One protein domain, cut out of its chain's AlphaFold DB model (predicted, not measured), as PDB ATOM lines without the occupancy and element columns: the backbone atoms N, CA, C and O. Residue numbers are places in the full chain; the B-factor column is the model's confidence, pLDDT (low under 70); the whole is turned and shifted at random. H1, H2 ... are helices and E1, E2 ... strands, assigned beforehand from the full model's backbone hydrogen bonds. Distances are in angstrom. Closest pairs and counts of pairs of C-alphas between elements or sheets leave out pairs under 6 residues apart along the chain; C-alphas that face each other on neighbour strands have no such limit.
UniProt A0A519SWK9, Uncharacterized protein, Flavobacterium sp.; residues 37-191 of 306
ATOM      1  N   LYS A  37     -11.554   7.558 100.320       88.56
ATOM      2  CA  LYS A  37     -11.406   7.346 101.766       88.56
ATOM      3  C   LYS A  37     -11.374   8.687 102.496       88.56
ATOM      4  O   LYS A  37     -12.050   8.855 103.504       88.56
ATOM      5  N   SER A  38     -10.589   9.633 101.981       86.94
ATOM      6  CA  SER A  38     -10.502  11.008 102.472       86.94
ATOM      7  C   SER A  38     -10.307  11.952 101.292       86.94
ATOM      8  O   SER A  38      -9.382  11.785 100.496       86.94
ATOM      9  N   THR A  39     -11.172  12.957 101.180       84.75
ATOM     10  CA  THR A  39     -11.051  14.004 100.156       84.75
ATOM     11  C   THR A  39      -9.966  15.026 100.495       84.75
ATOM     12  O   THR A  39      -9.427  15.635  99.579       84.75
ATOM     13  N   ALA A  40      -9.594  15.180 101.773       86.12
ATOM     14  CA  ALA A  40      -8.557  16.123 102.205       86.12
ATOM     15  C   ALA A  40      -7.169  15.745 101.666       86.12
ATOM     16  O   ALA A  40      -6.441  16.599 101.170       86.12
ATOM     17  N   ASP A  41      -6.850  14.449 101.688       87.00
ATOM     18  CA  ASP A  41      -5.551  13.925 101.244       87.00
ATOM     19  C   ASP A  41      -5.625  13.289  99.847       87.00
ATOM     20  O   ASP A  41      -4.680  12.641  99.400       87.00
ATOM     21  N   SER A  42      -6.773  13.415  99.169       92.25
ATOM     22  CA  SER A  42      -7.063  12.735  97.898       92.25
ATOM     23  C   SER A  42      -6.816  11.220  97.951       92.25
ATOM     24  O   SER A  42      -6.455  10.605  96.951       92.25
ATOM     25  N   THR A  43      -7.002  10.584  99.108       93.50
ATOM     26  CA  THR A  43      -6.764   9.144  99.267       93.50
ATOM     27  C   THR A  43      -8.031   8.351  98.989       93.50
ATOM     28  O   THR A  43      -9.133   8.695  99.426       93.50
ATOM     29  N   THR A  44      -7.877   7.254  98.258       96.00
ATOM     30  CA  THR A  44      -8.965   6.322  97.947       96.00
ATOM     31  C   THR A  44      -9.001   5.158  98.937       96.00
ATOM     32  O   THR A  44      -8.098   4.993  99.757       96.00
ATOM     33  N   ILE A  45     -10.046   4.329  98.874       94.38
ATOM     34  CA  ILE A  45     -10.130   3.107  99.692       94.38
ATOM     35  C   ILE A  45      -9.221   1.974  99.188       94.38
ATOM     36  O   ILE A  45      -9.074   0.969  99.877       94.38
ATOM     37  N   TYR A  46      -8.634   2.100  97.997       96.56
ATOM     38  CA  TYR A  46      -7.828   1.059  97.362       96.56
ATOM     39  C   TYR A  46      -6.386   1.135  97.871       96.56
ATOM     40  O   TYR A  46      -5.803   2.217  97.889       96.56
ATOM     41  N   SER A  47      -5.791   0.015  98.287       96.94
ATOM     42  CA  SER A  47      -4.420   0.010  98.821       96.94
ATOM     43  C   SER A  47      -3.626  -1.233  98.450       96.94
ATOM     44  O   SER A  47      -4.199  -2.316  98.299       96.94
ATOM     45  N   PHE A  48      -2.309  -1.052  98.377       97.69
ATOM     46  CA  PHE A  48      -1.331  -2.131  98.421       97.69
ATOM     47  C   PHE A  48      -0.630  -2.137  99.774       97.69
ATOM     48  O   PHE A  48      -0.384  -1.084 100.366       97.69
ATOM     49  N   THR A  49      -0.265  -3.329 100.224       97.31
ATOM     50  CA  THR A  49       0.606  -3.519 101.380       97.31
ATOM     51  C   THR A  49       1.760  -4.410 100.960       97.31
ATOM     52  O   THR A  49       1.532  -5.467 100.381       97.31
ATOM     53  N   MET A  50       2.993  -4.007 101.249       96.88
ATOM     54  CA  MET A  50       4.174  -4.844 101.038       96.88
ATOM     55  C   MET A  50       4.748  -5.277 102.383       96.88
ATOM     56  O   MET A  50       4.750  -4.491 103.332       96.88
ATOM     57  N   ASP A  51       5.199  -6.526 102.469       95.06
ATOM     58  CA  ASP A  51       5.820  -7.104 103.661       95.06
ATOM     59  C   ASP A  51       7.173  -7.728 103.330       95.06
ATOM     60  O   ASP A  51       7.280  -8.501 102.376       95.06
ATOM     61  N   TYR A  52       8.188  -7.407 104.127       95.69
ATOM     62  CA  TYR A  52       9.519  -7.993 104.025       95.69
ATOM     63  C   TYR A  52      10.085  -8.250 105.420       95.69
ATOM     64  O   TYR A  52      10.182  -7.326 106.231       95.69
ATOM     65  N   ASN A  53      10.462  -9.501 105.710       92.44
ATOM     66  CA  ASN A  53      10.960  -9.921 107.027       92.44
ATOM     67  C   ASN A  53      10.053  -9.488 108.205       92.44
ATOM     68  O   ASN A  53      10.543  -9.118 109.273       92.44
ATOM     69  N   GLY A  54       8.726  -9.507 108.015       89.94
ATOM     70  CA  GLY A  54       7.746  -9.131 109.042       89.94
ATOM     71  C   GLY A  54       7.568  -7.623 109.252       89.94
ATOM     72  O   GLY A  54       6.776  -7.220 110.104       89.94
ATOM     73  N   ILE A  55       8.271  -6.783 108.485       93.62
ATOM     74  CA  ILE A  55       8.037  -5.338 108.425       93.62
ATOM     75  C   ILE A  55       7.085  -5.068 107.267       93.62
ATOM     76  O   ILE A  55       7.352  -5.467 106.135       93.62
ATOM     77  N   SER A  56       5.984  -4.370 107.546       94.81
ATOM     78  CA  SER A  56       4.969  -4.049 106.544       94.81
ATOM     79  C   SER A  56       4.803  -2.553 106.340       94.81
ATOM     80  O   SER A  56       4.860  -1.780 107.297       94.81
ATOM     81  N   TYR A  57       4.481  -2.161 105.111       96.69
ATOM     82  CA  TYR A  57       4.064  -0.805 104.773       96.69
ATOM     83  C   TYR A  57       2.808  -0.844 103.902       96.69
ATOM     84  O   TYR A  57       2.775  -1.564 102.905       96.69
ATOM     85  N   GLN A  58       1.777  -0.081 104.279       96.50
ATOM     86  CA  GLN A  58       0.533   0.056 103.519       96.50
ATOM     87  C   GLN A  58       0.483   1.427 102.847       96.50
ATOM     88  O   GLN A  58       0.629   2.453 103.510       96.50
ATOM     89  N   GLN A  59       0.182   1.439 101.552       97.00
ATOM     90  CA  GLN A  59      -0.038   2.650 100.776       97.00
ATOM     91  C   GLN A  59      -1.434   2.622 100.156       97.00
ATOM     92  O   GLN A  59      -1.784   1.708  99.408       97.00
ATOM     93  N   TYR A  60      -2.229   3.651 100.446       97.31
ATOM     94  CA  TYR A  60      -3.481   3.900  99.736       97.31
ATOM     95  C   TYR A  60      -3.202   4.601  98.408       97.31
ATOM     96  O   TYR A  60      -2.331   5.469  98.327       97.31
ATOM     97  N   MET A  61      -3.966   4.252  97.376       97.50
ATOM     98  CA  MET A  61      -3.879   4.914  96.083       97.50
ATOM     99  C   MET A  61      -4.347   6.361  96.239       97.50
ATOM    100  O   MET A  61      -5.475   6.622  96.673       97.50
ATOM    101  N   VAL A  62      -3.458   7.288  95.892       96.94
ATOM    102  CA  VAL A  62      -3.735   8.723  95.859       96.94
ATOM    103  C   VAL A  62      -4.354   9.050  94.508       96.94
ATOM    104  O   VAL A  62      -3.776   8.765  93.459       96.94
ATOM    105  N   TYR A  63      -5.551   9.620  94.536       96.38
ATOM    106  CA  TYR A  63      -6.250  10.070  93.350       96.38
ATOM    107  C   TYR A  63      -5.562  11.298  92.753       96.38
ATOM    108  O   TYR A  63      -5.244  12.252  93.461       96.38
ATOM    109  N   GLN A  64      -5.383  11.281  91.434       95.12
ATOM    110  CA  GLN A  64      -5.002  12.452  90.656       95.12
ATOM    111  C   GLN A  64      -6.060  12.651  89.567       95.12
ATOM    112  O   GLN A  64      -6.363  11.690  88.856       95.12
ATOM    113  N   PRO A  65      -6.636  13.855  89.428       93.69
ATOM    114  CA  PRO A  65      -7.682  14.095  88.450       93.69
ATOM    115  C   PRO A  65      -7.138  14.040  87.025       93.69
ATOM    116  O   PRO A  65      -6.096  14.618  86.719       93.69
ATOM    117  N   GLN A  66      -7.886  13.392  86.131       92.62
ATOM    118  CA  GLN A  66      -7.621  13.476  84.694       92.62
ATOM    119  C   GLN A  66      -8.071  14.837  84.128       92.62
ATOM    120  O   GLN A  66      -7.467  15.349  83.188       92.62
ATOM    121  N   ASN A  67      -9.106  15.441  84.728       88.75
ATOM    122  CA  ASN A  67      -9.581  16.788  84.425       88.75
ATOM    123  C   ASN A  67      -9.447  17.698  85.658       88.75
ATOM    124  O   ASN A  67     -10.269  17.649  86.568       88.75
ATOM    125  N   LEU A  68      -8.415  18.545  85.672       88.31
ATOM    126  CA  LEU A  68      -8.155  19.493  86.765       88.31
ATOM    127  C   LEU A  68      -9.177  20.637  86.844       88.31
ATOM    128  O   LEU A  68      -9.336  21.230  87.905       88.31
ATOM    129  N   ASN A  69      -9.845  20.964  85.735       89.00
ATOM    130  CA  ASN A  69     -10.713  22.138  85.612       89.00
ATOM    131  C   ASN A  69     -12.134  21.715  85.214       89.00
ATOM    132  O   ASN A  69     -12.682  22.204  84.223       89.00
ATOM    133  N   SER A  70     -12.711  20.758  85.942       85.25
ATOM    134  CA  SER A  70     -14.069  20.298  85.663       85.25
ATOM    135  C   SER A  70     -15.105  21.380  85.985       85.25
ATOM    136  O   SER A  70     -14.961  22.143  86.940       85.25
ATOM    137  N   VAL A  71     -16.152  21.464  85.159       82.19
ATOM    138  CA  VAL A  71     -17.257  22.413  85.373       82.19
ATOM    139  C   VAL A  71     -18.269  21.833  86.363       82.19
ATOM    140  O   VAL A  71     -18.736  22.550  87.245       82.19
ATOM    141  N   ASP A  72     -18.580  20.537  86.247       82.25
ATOM    142  CA  ASP A  72     -19.279  19.785  87.294       82.25
ATOM    143  C   ASP A  72     -18.237  19.327  88.342       82.25
ATOM    144  O   ASP A  72     -17.241  18.689  87.976       82.25
ATOM    145  N   PRO A  73     -18.416  19.634  89.639       84.19
ATOM    146  CA  PRO A  73     -17.541  19.135  90.698       84.19
ATOM    147  C   PRO A  73     -17.419  17.604  90.732       84.19
ATOM    148  O   PRO A  73     -16.378  17.092  91.136       84.19
ATOM    149  N   ASP A  74     -18.440  16.867  90.290       84.81
ATOM    150  CA  ASP A  74     -18.393  15.402  90.263       84.81
ATOM    151  C   ASP A  74     -17.464  14.881  89.157       84.81
ATOM    152  O   ASP A  74     -16.785  13.871  89.350       84.81
ATOM    153  N   GLU A  75     -17.381  15.589  88.025       89.50
ATOM    154  CA  GLU A  75     -16.495  15.238  86.905       89.50
ATOM    155  C   GLU A  75     -15.010  15.310  87.282       89.50
ATOM    156  O   GLU A  75     -14.180  14.681  86.625       89.50
ATOM    157  N   TYR A  76     -14.663  16.019  88.363       91.56
ATOM    158  CA  TYR A  76     -13.307  16.035  88.911       91.56
ATOM    159  C   TYR A  76     -12.812  14.623  89.236       91.56
ATOM    160  O   TYR A  76     -11.618  14.352  89.123       91.56
ATOM    161  N   TYR A  77     -13.719  13.717  89.620       93.25
ATOM    162  CA  TYR A  77     -13.423  12.333  90.003       93.25
ATOM    163  C   TYR A  77     -13.544  11.331  88.847       93.25
ATOM    164  O   TYR A  77     -13.381  10.127  89.055       93.25
ATOM    165  N   TYR A  78     -13.871  11.790  87.638       94.25
ATOM    166  CA  TYR A  78     -14.127  10.905  86.506       94.25
ATOM    167  C   TYR A  78     -12.814  10.513  85.831       94.25
ATOM    168  O   TYR A  78     -12.024  11.362  85.414       94.25
ATOM    169  N   ILE A  79     -12.604   9.206  85.690       95.44
ATOM    170  CA  ILE A  79     -11.540   8.644  84.861       95.44
ATOM    171  C   ILE A  79     -12.162   8.165  83.555       95.44
ATOM    172  O   ILE A  79     -13.119   7.392  83.575       95.44
ATOM    173  N   TYR A  80     -11.595   8.586  82.425       93.81
ATOM    174  CA  TYR A  80     -12.103   8.285  81.079       93.81
ATOM    175  C   TYR A  80     -11.245   7.268  80.317       93.81
ATOM    176  O   TYR A  80     -11.615   6.831  79.234       93.81
ATOM    177  N   SER A  81     -10.085   6.889  80.861       93.38
ATOM    178  CA  SER A  81      -9.175   5.933  80.228       93.38
ATOM    179  C   SER A  81      -8.732   4.846  81.196       93.38
ATOM    180  O   SER A  81      -8.232   5.131  82.286       93.38
ATOM    181  N   TYR A  82      -8.826   3.595  80.745       94.56
ATOM    182  CA  TYR A  82      -8.294   2.434  81.457       94.56
ATOM    183  C   TYR A  82      -6.802   2.583  81.757       94.56
ATOM    184  O   TYR A  82      -6.355   2.294  82.862       94.56
ATOM    185  N   GLN A  83      -6.033   3.136  80.815       95.38
ATOM    186  CA  GLN A  83      -4.598   3.349  80.998       95.38
ATOM    187  C   GLN A  83      -4.296   4.339  82.130       95.38
ATOM    188  O   GLN A  83      -3.288   4.198  82.820       95.38
ATOM    189  N   PHE A  84      -5.170   5.329  82.339       96.75
ATOM    190  CA  PHE A  84      -5.008   6.300  83.416       96.75
ATOM    191  C   PHE A  84      -5.275   5.671  84.791       96.75
ATOM    192  O   PHE A  84      -4.525   5.926  85.730       96.75
ATOM    193  N   LEU A  85      -6.267   4.778  84.903       96.56
ATOM    194  CA  LEU A  85      -6.467   3.984  86.121       96.56
ATOM    195  C   LEU A  85      -5.221   3.142  86.442       96.56
ATOM    196  O   LEU A  85      -4.733   3.173  87.570       96.56
ATOM    197  N   ILE A  86      -4.661   2.449  85.445       97.81
ATOM    198  CA  ILE A  86      -3.436   1.653  85.624       97.81
ATOM    199  C   ILE A  86      -2.236   2.523  86.012       97.81
ATOM    200  O   ILE A  86      -1.426   2.117  86.841       97.81
ATOM    201  N   TYR A  87      -2.134   3.739  85.475       97.94
ATOM    202  CA  TYR A  87      -1.123   4.708  85.897       97.94
ATOM    203  C   TYR A  87      -1.233   5.048  87.396       97.94
ATOM    204  O   TYR A  87      -0.225   4.997  88.103       97.94
ATOM    205  N   LEU A  88      -2.441   5.310  87.915       98.06
ATOM    206  CA  LEU A  88      -2.649   5.560  89.352       98.06
ATOM    207  C   LEU A  88      -2.286   4.341  90.213       98.06
ATOM    208  O   LEU A  88      -1.682   4.483  91.279       98.06
ATOM    209  N   VAL A  89      -2.617   3.140  89.734       98.19
ATOM    210  CA  VAL A  89      -2.276   1.874  90.395       98.19
ATOM    211  C   VAL A  89      -0.762   1.679  90.455       98.19
ATOM    212  O   VAL A  89      -0.234   1.414  91.532       98.19
ATOM    213  N   ASN A  90      -0.046   1.890  89.351       98.44
ATOM    214  CA  ASN A  90       1.415   1.773  89.309       98.44
ATOM    215  C   ASN A  90       2.109   2.787  90.221       98.44
ATOM    216  O   ASN A  90       3.039   2.421  90.939       98.44
ATOM    217  N   ASN A  91       1.621   4.030  90.264       98.25
ATOM    218  CA  ASN A  91       2.118   5.021  91.218       98.25
ATOM    219  C   ASN A  91       1.938   4.546  92.666       98.25
ATOM    220  O   ASN A  91       2.850   4.691  93.478       98.25
ATOM    221  N   CYS A  92       0.797   3.929  92.986       98.25
ATOM    222  CA  CYS A  92       0.543   3.365  94.310       98.25
ATOM    223  C   CYS A  92       1.516   2.224  94.656       98.25
ATOM    224  O   CYS A  92       2.089   2.228  95.747       98.25
ATOM    225  N   ILE A  93       1.754   1.284  93.731       98.25
ATOM    226  CA  ILE A  93       2.701   0.170  93.929       98.25
ATOM    227  C   ILE A  93       4.125   0.709  94.157       98.25
ATOM    228  O   ILE A  93       4.798   0.295  95.104       98.25
ATOM    229  N   ALA A  94       4.561   1.684  93.354       98.25
ATOM    230  CA  ALA A  94       5.877   2.312  93.484       98.25
ATOM    231  C   ALA A  94       6.039   3.080  94.805       98.25
ATOM    232  O   ALA A  94       7.060   2.939  95.488       98.25
ATOM    233  N   SER A  95       5.024   3.847  95.211       97.94
ATOM    234  CA  SER A  95       5.013   4.526  96.512       97.94
ATOM    235  C   SER A  95       5.015   3.537  97.680       97.94
ATOM    236  O   SER A  95       5.692   3.786  98.675       97.94
ATOM    237  N   CYS A  96       4.332   2.395  97.555       97.94
ATOM    238  CA  CYS A  96       4.344   1.343  98.570       97.94
ATOM    239  C   CYS A  96       5.752   0.758  98.766       97.94
ATOM    240  O   CYS A  96       6.227   0.676  99.900       97.94
ATOM    241  N   LEU A  97       6.451   0.435  97.670       98.19
ATOM    242  CA  LEU A  97       7.831  -0.059  97.728       98.19
ATOM    243  C   LEU A  97       8.781   0.989  98.321       98.19
ATOM    244  O   LEU A  97       9.591   0.673  99.191       98.19
ATOM    245  N   THR A  98       8.640   2.247  97.895       98.00
ATOM    246  CA  THR A  98       9.446   3.364  98.407       98.00
ATOM    247  C   THR A  98       9.243   3.542  99.913       98.00
ATOM    248  O   THR A  98      10.215   3.636 100.661       98.00
ATOM    249  N   GLY A  99       7.992   3.524 100.383       97.56
ATOM    250  CA  GLY A  99       7.673   3.630 101.805       97.56
ATOM    251  C   GLY A  99       8.208   2.461 102.631       97.56
ATOM    252  O   GLY A  99       8.732   2.682 103.721       97.56
ATOM    253  N   LEU A 100       8.177   1.238 102.088       97.31
ATOM    254  CA  LEU A 100       8.811   0.083 102.726       97.31
ATOM    255  C   LEU A 100      10.341   0.241 102.787       97.31
ATOM    256  O   LEU A 100      10.933   0.025 103.841       97.31
ATOM    257  N   SER A 101      10.979   0.691 101.702       97.19
ATOM    258  CA  SER A 101      12.434   0.909 101.649       97.19
ATOM    259  C   SER A 101      12.932   1.988 102.621       97.19
ATOM    260  O   SER A 101      14.079   1.960 103.064       97.19
ATOM    261  N   ALA A 102      12.059   2.928 102.998       97.38
ATOM    262  CA  ALA A 102      12.372   3.963 103.977       97.38
ATOM    263  C   ALA A 102      12.417   3.430 105.420       97.38
ATOM    264  O   ALA A 102      13.040   4.053 106.280       97.38
ATOM    265  N   ILE A 103      11.761   2.296 105.696       96.94
ATOM    266  CA  ILE A 103      11.683   1.692 107.036       96.94
ATOM    267  C   ILE A 103      12.461   0.376 107.158       96.94
ATOM    268  O   ILE A 103      12.675  -0.104 108.270       96.94
ATOM    269  N   THR A 104      12.894  -0.218 106.043       95.69
ATOM    270  CA  THR A 104      13.735  -1.420 106.021       95.69
ATOM    271  C   THR A 104      14.604  -1.474 104.764       95.69
ATOM    272  O   THR A 104      14.229  -0.960 103.715       95.69
ATOM    273  N   SER A 105      15.772  -2.117 104.847       94.38
ATOM    274  CA  SER A 105      16.649  -2.301 103.686       94.38
ATOM    275  C   SER A 105      16.082  -3.382 102.769       94.38
ATOM    276  O   SER A 105      15.983  -4.544 103.164       94.38
ATOM    277  N   LEU A 106      15.758  -3.009 101.534       94.50
ATOM    278  CA  LEU A 106      15.251  -3.927 100.515       94.50
ATOM    279  C   LEU A 106      16.352  -4.361  99.548       94.50
ATOM    280  O   LEU A 106      17.374  -3.699  99.395       94.50
ATOM    281  N   GLN A 107      16.125  -5.498  98.894       91.62
ATOM    282  CA  GLN A 107      17.049  -6.074  97.913       91.62
ATOM    283  C   GLN A 107      16.882  -5.480  96.505       91.62
ATOM    284  O   GLN A 107      17.685  -5.775  95.625       91.62
ATOM    285  N   THR A 108      15.846  -4.666  96.291       94.56
ATOM    286  CA  THR A 108      15.526  -4.023  95.014       94.56
ATOM    287  C   THR A 108      14.812  -2.692  95.242       94.56
ATOM    288  O   THR A 108      14.092  -2.529  96.230       94.56
ATOM    289  N   ASP A 109      15.000  -1.762  94.312       93.19
ATOM    290  CA  ASP A 109      14.241  -0.520  94.143       93.19
ATOM    291  C   ASP A 109      13.296  -0.578  92.923       93.19
ATOM    292  O   ASP A 109      12.524   0.352  92.677       93.19
ATOM    293  N   VAL A 110      13.314  -1.687  92.175       95.12
ATOM    294  CA  VAL A 110      12.479  -1.887  90.990       95.12
ATOM    295  C   VAL A 110      11.086  -2.334  91.414       95.12
ATOM    296  O   VAL A 110      10.881  -3.436  91.926       95.12
ATOM    297  N   SER A 111      10.111  -1.460  91.183       96.19
ATOM    298  CA  SER A 111       8.714  -1.715  91.516       96.19
ATOM    299  C   SER A 111       8.030  -2.645  90.503       96.19
ATOM    300  O   SER A 111       8.271  -2.505  89.301       96.19
ATOM    301  N   PRO A 112       7.145  -3.556  90.952       97.06
ATOM    302  CA  PRO A 112       6.247  -4.289  90.069       97.06
ATOM    303  C   PRO A 112       5.378  -3.342  89.239       97.06
ATOM    304  O   PRO A 112       4.958  -2.287  89.717       97.06
ATOM    305  N   VAL A 113       5.061  -3.743  88.010       97.56
ATOM    306  CA  VAL A 113       4.293  -2.911  87.077       97.56
ATOM    307  C   VAL A 113       3.047  -3.650  86.624       97.56
ATOM    308  O   VAL A 113       3.119  -4.760  86.095       97.56
ATOM    309  N   MET A 114       1.894  -3.015  86.794       97.75
ATOM    310  CA  MET A 114       0.641  -3.437  86.194       97.75
ATOM    311  C   MET A 114       0.496  -2.833  84.793       97.75
ATOM    312  O   MET A 114       0.762  -1.653  84.561       97.75
ATOM    313  N   SER A 115       0.053  -3.647  83.845       97.38
ATOM    314  CA  SER A 115      -0.250  -3.257  82.467       97.38
ATOM    315  C   SER A 115      -1.672  -3.680  82.112       97.38
ATOM    316  O   SER A 115      -2.198  -4.617  82.709       97.38
ATOM    317  N   PHE A 116      -2.292  -2.993  81.154       96.94
ATOM    318  CA  PHE A 116      -3.610  -3.329  80.618       96.94
ATOM    319  C   PHE A 116      -3.507  -3.512  79.110       96.94
ATOM    320  O   PHE A 116      -2.987  -2.643  78.410       96.94
ATOM    321  N   ASP A 117      -4.003  -4.642  78.616       95.75
ATOM    322  CA  ASP A 117      -4.077  -4.914  77.184       95.75
ATOM    323  C   ASP A 117      -5.461  -4.505  76.647       95.75
ATOM    324  O   ASP A 117      -6.465  -5.096  77.056       95.75
ATOM    325  N   PRO A 118      -5.554  -3.534  75.719       90.88
ATOM    326  CA  PRO A 118      -6.831  -3.070  75.180       90.88
ATOM    327  C   PRO A 118      -7.559  -4.120  74.331       90.88
ATOM    328  O   PRO A 118      -8.767  -3.993  74.138       90.88
ATOM    329  N   ASN A 119      -6.864  -5.148  73.831       92.00
ATOM    330  CA  ASN A 119      -7.486  -6.186  73.005       92.00
ATOM    331  C   ASN A 119      -8.158  -7.253  73.867       92.00
ATOM    332  O   ASN A 119      -9.313  -7.607  73.636       92.00
ATOM    333  N   THR A 120      -7.442  -7.764  74.871       93.75
ATOM    334  CA  THR A 120      -7.979  -8.785  75.784       93.75
ATOM    335  C   THR A 120      -8.750  -8.193  76.958       93.75
ATOM    336  O   THR A 120      -9.481  -8.922  77.629       93.75
ATOM    337  N   LYS A 121      -8.608  -6.884  77.209       93.31
ATOM    338  CA  LYS A 121      -9.189  -6.156  78.347       93.31
ATOM    339  C   LYS A 121      -8.765  -6.737  79.699       93.31
ATOM    340  O   LYS A 121      -9.535  -6.713  80.662       93.31
ATOM    341  N   LYS A 122      -7.557  -7.298  79.762       95.69
ATOM    342  CA  LYS A 122      -6.990  -7.948  80.949       95.69
ATOM    343  C   LYS A 122      -5.824  -7.148  81.498       95.69
ATOM    344  O   LYS A 122      -5.032  -6.583  80.740       95.69
ATOM    345  N   CYS A 123      -5.696  -7.165  82.818       97.19
ATOM    346  CA  CYS A 123      -4.528  -6.646  83.504       97.19
ATOM    347  C   CYS A 123      -3.479  -7.738  83.700       97.19
ATOM    348  O   CYS A 123      -3.807  -8.904  83.939       97.19
ATOM    349  N   THR A 124      -2.216  -7.329  83.634       97.12
ATOM    350  CA  THR A 124      -1.061  -8.180  83.913       97.12
ATOM    351  C   THR A 124      -0.123  -7.458  84.866       97.12
ATOM    352  O   THR A 124       0.346  -6.364  84.550       97.12
ATOM    353  N   LEU A 125       0.151  -8.062  86.020       97.50
ATOM    354  CA  LEU A 125       1.163  -7.614  86.968       97.50
ATOM    355  C   LEU A 125       2.484  -8.317  86.648       97.50
ATOM    356  O   LEU A 125       2.566  -9.541  86.693       97.50
ATOM    357  N   THR A 126       3.510  -7.538  86.330       97.25
ATOM    358  CA  THR A 126       4.867  -8.034  86.080       97.25
ATOM    359  C   THR A 126       5.740  -7.743  87.292       97.25
ATOM    360  O   THR A 126       5.758  -6.609  87.781       97.25
ATOM    361  N   LEU A 127       6.457  -8.755  87.777       95.62
ATOM    362  CA  LEU A 127       7.366  -8.651  88.917       95.62
ATOM    363  C   LEU A 127       8.620  -9.502  88.715       95.62
ATOM    364  O   LEU A 127       8.624 -10.462  87.949       95.62
ATOM    365  N   ASP A 128       9.690  -9.166  89.429       95.00
ATOM    366  CA  ASP A 128      10.896  -9.991  89.464       95.00
ATOM    367  C   ASP A 128      10.773 -11.044  90.574       95.00
ATOM    368  O   ASP A 128      10.832 -10.728  91.766       95.00
ATOM    369  N   ASN A 129      10.620 -12.311  90.186       93.19
ATOM    370  CA  ASN A 129      10.492 -13.437  91.117       93.19
ATOM    371  C   ASN A 129      11.752 -13.664  91.987       93.19
ATOM    372  O   ASN A 129      11.725 -14.452  92.933       93.19
ATOM    373  N   THR A 130      12.867 -12.987  91.706       94.62
ATOM    374  CA  THR A 130      14.041 -12.981  92.591       94.62
ATOM    375  C   THR A 130      13.746 -12.239  93.893       94.62
ATOM    376  O   THR A 130      14.176 -12.678  94.959       94.62
ATOM    377  N   PHE A 131      12.989 -11.140  93.815       95.56
ATOM    378  CA  PHE A 131      12.754 -10.224  94.935       95.56
ATOM    379  C   PHE A 131      11.335 -10.292  95.488       95.56
ATOM    380  O   PHE A 131      11.133  -9.984  96.659       95.56
ATOM    381  N   PHE A 132      10.361 -10.693  94.671       96.25
ATOM    382  CA  PHE A 132       8.954 -10.795  95.052       96.25
ATOM    383  C   PHE A 132       8.496 -12.252  95.034       96.25
ATOM    384  O   PHE A 132       8.919 -13.032  94.181       96.25
ATOM    385  N   GLY A 133       7.629 -12.632  95.972       92.94
ATOM    386  CA  GLY A 133       7.164 -14.015  96.067       92.94
ATOM    387  C   GLY A 133       5.915 -14.204  96.914       92.94
ATOM    388  O   GLY A 133       5.345 -13.252  97.453       92.94
ATOM    389  N   TYR A 134       5.502 -15.466  97.007       93.88
ATOM    390  CA  TYR A 134       4.332 -15.894  97.758       93.88
ATOM    391  C   TYR A 134       4.735 -16.658  99.021       93.88
ATOM    392  O   TYR A 134       5.244 -17.775  98.953       93.88
ATOM    393  N   ASN A 135       4.438 -16.068 100.178       90.38
ATOM    394  CA  ASN A 135       4.668 -16.648 101.503       90.38
ATOM    395  C   ASN A 135       6.146 -17.010 101.752       90.38
ATOM    396  O   ASN A 135       6.471 -17.999 102.409       90.38
ATOM    397  N   GLU A 136       7.044 -16.189 101.212       89.12
ATOM    398  CA  GLU A 136       8.489 -16.341 101.346       89.12
ATOM    399  C   GLU A 136       9.024 -15.234 102.260       89.12
ATOM    400  O   GLU A 136       8.818 -14.052 101.997       89.12
ATOM    401  N   ALA A 137       9.709 -15.600 103.347       85.81
ATOM    402  CA  ALA A 137      10.212 -14.626 104.324       85.81
ATOM    403  C   ALA A 137      11.344 -13.750 103.757       85.81
ATOM    404  O   ALA A 137      11.465 -12.580 104.107       85.81
ATOM    405  N   ASN A 138      12.153 -14.317 102.861       89.81
ATOM    406  CA  ASN A 138      13.302 -13.679 102.220       89.81
ATOM    407  C   ASN A 138      12.943 -12.876 100.960       89.81
ATOM    408  O   ASN A 138      13.857 -12.363 100.317       89.81
ATOM    409  N   LYS A 139      11.658 -12.771 100.606       95.19
ATOM    410  CA  LYS A 139      11.164 -11.979  99.476       95.19
ATOM    411  C   LYS A 139      10.087 -11.003  99.936       95.19
ATOM    412  O   LYS A 139       9.507 -11.143 101.010       95.19
ATOM    413  N   ILE A 140       9.829  -9.998  99.113       96.81
ATOM    414  CA  ILE A 140       8.776  -9.016  99.332       96.81
ATOM    415  C   ILE A 140       7.437  -9.655  98.950       96.81
ATOM    416  O   ILE A 140       7.212 -10.040  97.800       96.81
ATOM    417  N   ASN A 141       6.537  -9.748  99.920       95.56
ATOM    418  CA  ASN A 141       5.176 -10.231  99.721       95.56
ATOM    419  C   ASN A 141       4.263  -9.040  99.414       95.56
ATOM    420  O   ASN A 141       4.267  -8.051 100.148       95.56
ATOM    421  N   ILE A 142       3.474  -9.135  98.343       96.75
ATOM    422  CA  ILE A 142       2.553  -8.073  97.915       96.75
ATOM    423  C   ILE A 142       1.131  -8.467  98.293       96.75
ATOM    424  O   ILE A 142       0.662  -9.551  97.946       96.75
ATOM    425  N   TYR A 143       0.432  -7.552  98.950       96.94
ATOM    426  CA  TYR A 143      -0.959  -7.696  99.331       96.94
ATOM    427  C   TYR A 143      -1.809  -6.571  98.747       96.94
ATOM    428  O   TYR A 143      -1.350  -5.443  98.564       96.94
ATOM    429  N   MET A 144      -3.074  -6.887  98.512       97.12
ATOM    430  CA  MET A 144      -4.141  -5.955  98.184       97.12
ATOM    431  C   MET A 144      -5.207  -6.037  99.267       97.12
ATOM    432  O   MET A 144      -5.552  -7.132  99.731       97.12
ATOM    433  N   ASN A 145      -5.779  -4.890  99.620       95.44
ATOM    434  CA  ASN A 145      -7.010  -4.912 100.397       95.44
ATOM    435  C   ASN A 145      -8.187  -5.365  99.525       95.44
ATOM    436  O   ASN A 145      -8.115  -5.347  98.292       95.44
ATOM    437  N   TYR A 146      -9.301  -5.725 100.158       93.56
ATOM    438  CA  TYR A 146     -10.489  -6.229  99.471       93.56
ATOM    439  C   TYR A 146     -10.975  -5.291  98.357       93.56
ATOM    440  O   TYR A 146     -11.310  -5.745  97.266       93.56
ATOM    441  N   ALA A 147     -10.970  -3.976  98.604       94.38
ATOM    442  CA  ALA A 147     -11.392  -2.989  97.615       94.38
ATOM    443  C   ALA A 147     -10.476  -2.956  96.381       94.38
ATOM    444  O   ALA A 147     -10.976  -2.858  95.266       94.38
ATOM    445  N   MET A 148      -9.151  -3.038  96.559       96.25
ATOM    446  CA  MET A 148      -8.204  -3.084  95.438       96.25
ATOM    447  C   MET A 148      -8.313  -4.404  94.674       96.25
ATOM    448  O   MET A 148      -8.354  -4.409  93.448       96.25
ATOM    449  N   TYR A 149      -8.418  -5.531  95.379       95.94
ATOM    450  CA  TYR A 149      -8.545  -6.821  94.711       95.94
ATOM    451  C   TYR A 149      -9.868  -6.958  93.949       95.94
ATOM    452  O   TYR A 149      -9.883  -7.546  92.874       95.94
ATOM    453  N   SER A 150     -10.974  -6.391  94.444       94.38
ATOM    454  CA  SER A 150     -12.284  -6.537  93.793       94.38
ATOM    455  C   SER A 150     -12.325  -5.949  92.382       94.38
ATOM    456  O   SER A 150     -12.990  -6.511  91.516       94.38
ATOM    457  N   ILE A 151     -11.571  -4.878  92.111       95.12
ATOM    458  CA  ILE A 151     -11.463  -4.318  90.758       95.12
ATOM    459  C   ILE A 151     -10.537  -5.159  89.862       95.12
ATOM    460  O   ILE A 151     -10.751  -5.223  88.654       95.12
ATOM    461  N   PHE A 152      -9.576  -5.893  90.419       96.12
ATOM    462  CA  PHE A 152      -8.692  -6.809  89.680       96.12
ATOM    463  C   PHE A 152      -9.006  -8.280  89.956       96.12
ATOM    464  O   PHE A 152      -8.113  -9.127  89.908       96.12
ATOM    465  N   ALA A 153     -10.273  -8.600  90.239       91.25
ATOM    466  CA  ALA A 153     -10.696  -9.966  90.513       91.25
ATOM    467  C   ALA A 153     -10.203 -10.902  89.393       91.25
ATOM    468  O   ALA A 153     -10.215 -10.526  88.223       91.25
ATOM    469  N   SER A 154      -9.735 -12.099  89.744       94.06
ATOM    470  CA  SER A 154      -9.006 -13.043  88.871       94.06
ATOM    471  C   SER A 154      -7.523 -12.779  88.633       94.06
ATOM    472  O   SER A 154      -6.884 -13.588  87.963       94.06
ATOM    473  N   LEU A 155      -6.938 -11.715  89.192       95.44
ATOM    474  CA  LEU A 155      -5.480 -11.663  89.294       95.44
ATOM    475  C   LEU A 155      -5.013 -12.818  90.207       95.44
ATOM    476  O   LEU A 155      -5.618 -13.000  91.266       95.44
ATOM    477  N   PRO A 156      -3.958 -13.575  89.852       95.44
ATOM    478  CA  PRO A 156      -3.478 -14.690  90.664       95.44
ATOM    479  C   PRO A 156      -3.115 -14.252  92.091       95.44
ATOM    480  O   PRO A 156      -2.086 -13.615  92.336       95.44
ATOM    481  N   ALA A 157      -3.993 -14.569  93.041       94.81
ATOM    482  CA  ALA A 157      -3.875 -14.182  94.437       94.81
ATOM    483  C   ALA A 157      -4.552 -15.205  95.358       94.81
ATOM    484  O   ALA A 157      -5.553 -15.825  95.000       94.81
ATOM    485  N   SER A 158      -4.022 -15.354  96.570       94.69
ATOM    486  CA  SER A 158      -4.621 -16.147  97.644       94.69
ATOM    487  C   SER A 158      -5.293 -15.229  98.656       94.69
ATOM    488  O   SER A 158      -4.709 -14.236  99.092       94.69
ATOM    489  N   GLN A 159      -6.504 -15.578  99.081       92.81
ATOM    490  CA  GLN A 159      -7.167 -14.897 100.187       92.81
ATOM    491  C   GLN A 159      -6.495 -15.290 101.509       92.81
ATOM    492  O   GLN A 159      -6.424 -16.473 101.841       92.81
ATOM    493  N   VAL A 160      -6.006 -14.303 102.260       88.94
ATOM    494  CA  VAL A 160      -5.325 -14.514 103.549       88.94
ATOM    495  C   VAL A 160      -6.160 -13.973 104.712       88.94
ATOM    496  O   VAL A 160      -6.096 -14.524 105.807       88.94
ATOM    497  N   ASN A 161      -6.989 -12.943 104.471       79.31
ATOM    498  CA  ASN A 161      -7.900 -12.333 105.456       79.31
ATOM    499  C   ASN A 161      -7.243 -12.069 106.819       79.31
ATOM    500  O   ASN A 161      -7.831 -12.342 107.869       79.31
ATOM    501  N   LEU A 162      -6.022 -11.529 106.830       74.69
ATOM    502  CA  LEU A 162      -5.348 -11.232 108.096       74.69
ATOM    503  C   LEU A 162      -6.043 -10.093 108.863       74.69
ATOM    504  O   LEU A 162      -5.710  -9.863 110.022       74.69
ATOM    505  N   ASN A 163      -6.994  -9.384 108.227       65.25
ATOM    506  CA  ASN A 163      -7.777  -8.267 108.776       65.25
ATOM    507  C   ASN A 163      -6.909  -7.195 109.464       65.25
ATOM    508  O   ASN A 163      -7.367  -6.452 110.331       65.25
ATOM    509  N   TYR A 164      -5.640  -7.104 109.062       74.12
ATOM    510  CA  TYR A 164      -4.641  -6.207 109.615       74.12
ATOM    511  C   TYR A 164      -3.928  -5.495 108.468       74.12
ATOM    512  O   TYR A 164      -3.380  -6.136 107.570       74.12
ATOM    513  N   SER A 165      -3.940  -4.159 108.495       78.94
ATOM    514  CA  SER A 165      -3.191  -3.298 107.563       78.94
ATOM    515  C   SER A 165      -3.443  -3.587 106.071       78.94
ATOM    516  O   SER A 165      -2.514  -3.580 105.264       78.94
ATOM    517  N   GLY A 166      -4.692  -3.894 105.698       84.25
ATOM    518  CA  GLY A 166      -5.098  -4.126 104.303       84.25
ATOM    519  C   GLY A 166      -4.565  -5.412 103.663       84.25
ATOM    520  O   GLY A 166      -4.561  -5.517 102.440       84.25
ATOM    521  N   LYS A 167      -4.096  -6.383 104.457       92.56
ATOM    522  CA  LYS A 167      -3.585  -7.675 103.970       92.56
ATOM    523  C   LYS A 167      -4.704  -8.707 103.777       92.56
ATOM    524  O   LYS A 167      -4.778  -9.703 104.501       92.56
ATOM    525  N   ASP A 168      -5.574  -8.462 102.801       93.62
ATOM    526  CA  ASP A 168      -6.731  -9.330 102.544       93.62
ATOM    527  C   ASP A 168      -6.409 -10.407 101.501       93.62
ATOM    528  O   ASP A 168      -6.656 -11.592 101.735       93.62
ATOM    529  N   TYR A 169      -5.787 -10.006 100.389       95.38
ATOM    530  CA  TYR A 169      -5.373 -10.886  99.294       95.38
ATOM    531  C   TYR A 169      -3.879 -10.749  99.048       95.38
ATOM    532  O   TYR A 169      -3.393  -9.641  98.846       95.38
ATOM    533  N   GLN A 170      -3.151 -11.858  99.033       95.69
ATOM    534  CA  GLN A 170      -1.730 -11.893  98.697       95.69
ATOM    535  C   GLN A 170      -1.551 -12.307  97.242       95.69
ATOM    536  O   GLN A 170      -2.105 -13.325  96.834       95.69
ATOM    537  N   VAL A 171      -0.752 -11.567  96.476       94.94
ATOM    538  CA  VAL A 171      -0.367 -11.961  95.113       94.94
ATOM    539  C   VAL A 171       0.334 -13.317  95.163       94.94
ATOM    540  O   VAL A 171       1.247 -13.521  95.963       94.94
ATOM    541  N   ASN A 172      -0.105 -14.250  94.320       91.94
ATOM    542  CA  ASN A 172       0.388 -15.617  94.308       91.94
ATOM    543  C   ASN A 172       0.950 -15.985  92.933       91.94
ATOM    544  O   ASN A 172       0.225 -16.387  92.024       91.94
ATOM    545  N   ASN A 173       2.272 -15.892  92.812       87.81
ATOM    546  CA  ASN A 173       3.016 -16.223  91.600       87.81
ATOM    547  C   ASN A 173       3.292 -17.723  91.416       87.81
ATOM    548  O   ASN A 173       3.980 -18.101  90.475       87.81
ATOM    549  N   THR A 174       2.748 -18.586  92.280       88.62
ATOM    550  CA  THR A 174       2.840 -20.050  92.121       88.62
ATOM    551  C   THR A 174       1.714 -20.630  91.263       88.62
ATOM    552  O   THR A 174       1.814 -21.767  90.810       88.62
ATOM    553  N   PHE A 175       0.645 -19.862  91.023       84.25
ATOM    554  CA  PHE A 175      -0.478 -20.283  90.178       84.25
ATOM    555  C   PHE A 175      -0.216 -20.097  88.679       84.25
ATOM    556  O   PHE A 175      -0.988 -20.591  87.860       84.25
ATOM    557  N   THR A 176       0.857 -19.400  88.307       82.25
ATOM    558  CA  THR A 176       1.198 -19.103  86.915       82.25
ATOM    559  C   THR A 176       2.355 -19.978  86.436       82.25
ATOM    560  O   THR A 176       3.227 -20.369  87.207       82.25
ATOM    561  N   ALA A 177       2.374 -20.294  85.138       84.31
ATOM    562  CA  ALA A 177       3.489 -21.027  84.534       84.31
ATOM    563  C   ALA A 177       4.784 -20.192  84.514       84.31
ATOM    564  O   ALA A 177       5.876 -20.740  84.634       84.31
ATOM    565  N   ASP A 178       4.642 -18.871  84.377       90.06
ATOM    566  CA  ASP A 178       5.719 -17.900  84.529       90.06
ATOM    567  C   ASP A 178       5.498 -17.103  85.830       90.06
ATOM    568  O   ASP A 178       4.538 -16.332  85.914       90.06
ATOM    569  N   PRO A 179       6.354 -17.261  86.855       89.19
ATOM    570  CA  PRO A 179       6.196 -16.571  88.132       89.19
ATOM    571  C   PRO A 179       6.535 -15.071  88.061       89.19
ATOM    572  O   PRO A 179       6.393 -14.376  89.068       89.19
ATOM    573  N   THR A 180       7.006 -14.569  86.913       93.69
ATOM    574  CA  THR A 180       7.289 -13.141  86.690       93.69
ATOM    575  C   THR A 180       6.104 -12.383  86.093       93.69
ATOM    576  O   THR A 180       6.048 -11.156  86.186       93.69
ATOM    577  N   VAL A 181       5.124 -13.099  85.529       94.56
ATOM    578  CA  VAL A 181       3.981 -12.523  84.814       94.56
ATOM    579  C   VAL A 181       2.674 -13.084  85.373       94.56
ATOM    580  O   VAL A 181       2.319 -14.239  85.146       94.56
ATOM    581  N   LEU A 182       1.923 -12.238  86.079       95.56
ATOM    582  CA  LEU A 182       0.629 -12.584  86.665       95.56
ATOM    583  C   LEU A 182      -0.498 -11.909  85.890       95.56
ATOM    584  O   LEU A 182      -0.758 -10.720  86.068       95.56
ATOM    585  N   GLN A 183      -1.174 -12.664  85.029       95.56
ATOM    586  CA  GLN A 183      -2.277 -12.170  84.205       95.56
ATOM    587  C   GLN A 183      -3.633 -12.609  84.763       95.56
ATOM    588  O   GLN A 183      -3.762 -13.709  85.286       95.56
ATOM    589  N   GLN A 184      -4.650 -11.759  84.609       95.69
ATOM    590  CA  GLN A 184      -6.038 -12.103  84.925       95.69
ATOM    591  C   GLN A 184      -6.600 -13.242  84.051       95.69
ATOM    592  O   GLN A 184      -6.453 -13.247  82.818       95.69
ATOM    593  N   ASP A 185      -7.363 -14.148  84.667       92.56
ATOM    594  CA  ASP A 185      -8.067 -15.217  83.945       92.56
ATOM    595  C   ASP A 185      -9.200 -14.667  83.066       92.56
ATOM    596  O   ASP A 185      -9.407 -15.141  81.943       92.56
ATOM    597  N   TYR A 186      -9.891 -13.616  83.521       93.81
ATOM    598  CA  TYR A 186     -10.971 -12.949  82.788       93.81
ATOM    599  C   TYR A 186     -10.915 -11.421  82.936       93.81
ATOM    600  O   TYR A 186     -10.270 -10.885  83.831       93.81
ATOM    601  N   SER A 187     -11.573 -10.697  82.025       93.75
ATOM    602  CA  SER A 187     -11.628  -9.230  82.086       93.75
ATOM    603  C   SER A 187     -12.508  -8.753  83.241       93.75
ATOM    604  O   SER A 187     -13.619  -9.245  83.425       93.75
ATOM    605  N   THR A 188     -12.045  -7.743  83.977       94.38
ATOM    606  CA  THR A 188     -12.813  -7.097  85.055       94.38
ATOM    607  C   THR A 188     -13.229  -5.666  84.750       94.38
ATOM    608  O   THR A 188     -13.668  -4.954  85.650       94.38
ATOM    609  N   VAL A 189     -13.166  -5.236  83.489       91.94
ATOM    610  CA  VAL A 189     -13.555  -3.872  83.087       91.94
ATOM    611  C   VAL A 189     -15.002  -3.542  83.490       91.94
ATOM    612  O   VAL A 189     -15.286  -2.432  83.938       91.94
ATOM    613  N   ALA A 190     -15.900  -4.531  83.451       90.81
ATOM    614  CA  ALA A 190     -17.276  -4.419  83.941       90.81
ATOM    615  C   ALA A 190     -17.374  -4.028  85.433       90.81
ATOM    616  O   ALA A 190     -18.341  -3.395  85.862       90.81
ATOM    617  N   LEU A 191     -16.380  -4.402  86.248       91.19
ATOM    618  CA  LEU A 191     -16.323  -4.065  87.674       91.19
ATOM    619  C   LEU A 191     -15.879  -2.620  87.902       91.19
ATOM    620  O   LEU A 191     -16.245  -2.032  88.919       91.19
TER     621      LEU A 191
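Overview. This is residues 37 to 191 of the 306 residues of an uncharacterized protein of Flavobacterium sp. (UniProt A0A519SWK9). One long helix, H2, packs on two sheets: its residues 88 to 103 pack on the E2 and E1 side of a twisted five-strand sheet, and its residues 82 to 94 run along E3, at the edge of a small three-strand sheet. The short helix H3 sits beside the larger sheet, near the bend of E1, while H1 lies far out at one end of the longest span. The 155 printed residues hold three named helices and eight named strands, in the order E1 E2 H1 H2 E3 E4 E5 H3 E6 E7 E8; the sheets, E2 E1 E5 E7 E6 and E3 E4 E8, are antiparallel throughout. The class is mixed, helices and strands, with under half of the residues in named elements. The whole is compact, with a radius of gyration of the C-alphas of 15.5 A and spans of 50 by 36 by 27 A.

Arrangement. E1, residues 43 to 52, bends by 76 degrees at residue 46 and forms a hairpin with E2, residues 55 to 62; N 50 and O 57 are 3.0 A apart, within hydrogen-bond range. E5, residues 141 to 144, is the antiparallel neighbour of E1, with N 49 and O 143 at 2.9 A. E7, residues 169 to 171, follows in the sheet, with N 144 and O 169 at 2.8 A. E6, residues 157 to 159, is an edge strand and forms a hairpin with E7, with N 158 and O 170 at 2.8 A. This sheet is only just strongly twisted, its C-alphas lying up to 4.4 A off the best plane. H1, residues 73 to 77, is not on it. H2, residues 82 to 103, is on one face, making two layers, a helix layer and a sheet layer; its height over the sheet is 7.5 A. It lies over E2 and E1, slantwise to the strands, at 43 degrees to E1 on the local plane; the closest C-alphas of E2 and H2 are those of Met 61 and Cys 92, 5.0 A apart. H2 is also on the second sheet, at a height of 7.4 A, over E3, residues 113 to 117, and along its strands at 9 degrees to E3 on the local plane. E3 forms a hairpin with E4, residues 122 to 126, with N 115 and O 124 at 2.8 A. E8, residues 181 to 183, is the antiparallel neighbour of E4, with N 125 and O 182 at 2.8 A. H3, residues 146 to 151, is on the larger sheet, on the same face as H2, over none of the strands; its height of 4.1 A is only just above the sheet's level. The closest C-alphas of E1 and H3 are those of Tyr 46 and Met 148, 4.6 A apart. E5, H3 and E6 form a split strand-helix-strand unit, two strands of one sheet with a helix between them along the chain and another strand, E7, between them in the sheet, and its crossover is right-handed. O i to N i+4 pairs within range number 0 of 1 in H1, where 2 of 2 O i to N i+3 pairs are, 17 of 18 in H2 and 1 of 2 in H3.

Along the chain. E1 begins at C-alpha 43 (-6.764, 9.144, 99.267) and measures 24.1 A from first to last C-alpha; E2 measures 22.2 A. H2 runs 32.5 A, from C-alpha 82 (-8.294, 2.434, 81.457) to C-alpha 103 (11.683, 1.692, 107.036). E3 measures 13.1 A, E4 12.9 A and E5 10.4 A. E8 ends at C-alpha 183 (-2.277, -12.170, 84.205).

Size, cuts and confidence. The two C-alphas farthest apart are those of Val 71 and Asn 138, 50.2 A. The printed part has no cut, and the link from E4 to E5, residues 127 to 140, is long. Mean pLDDT of the printed part is 93.2; residue 163 alone is under 70.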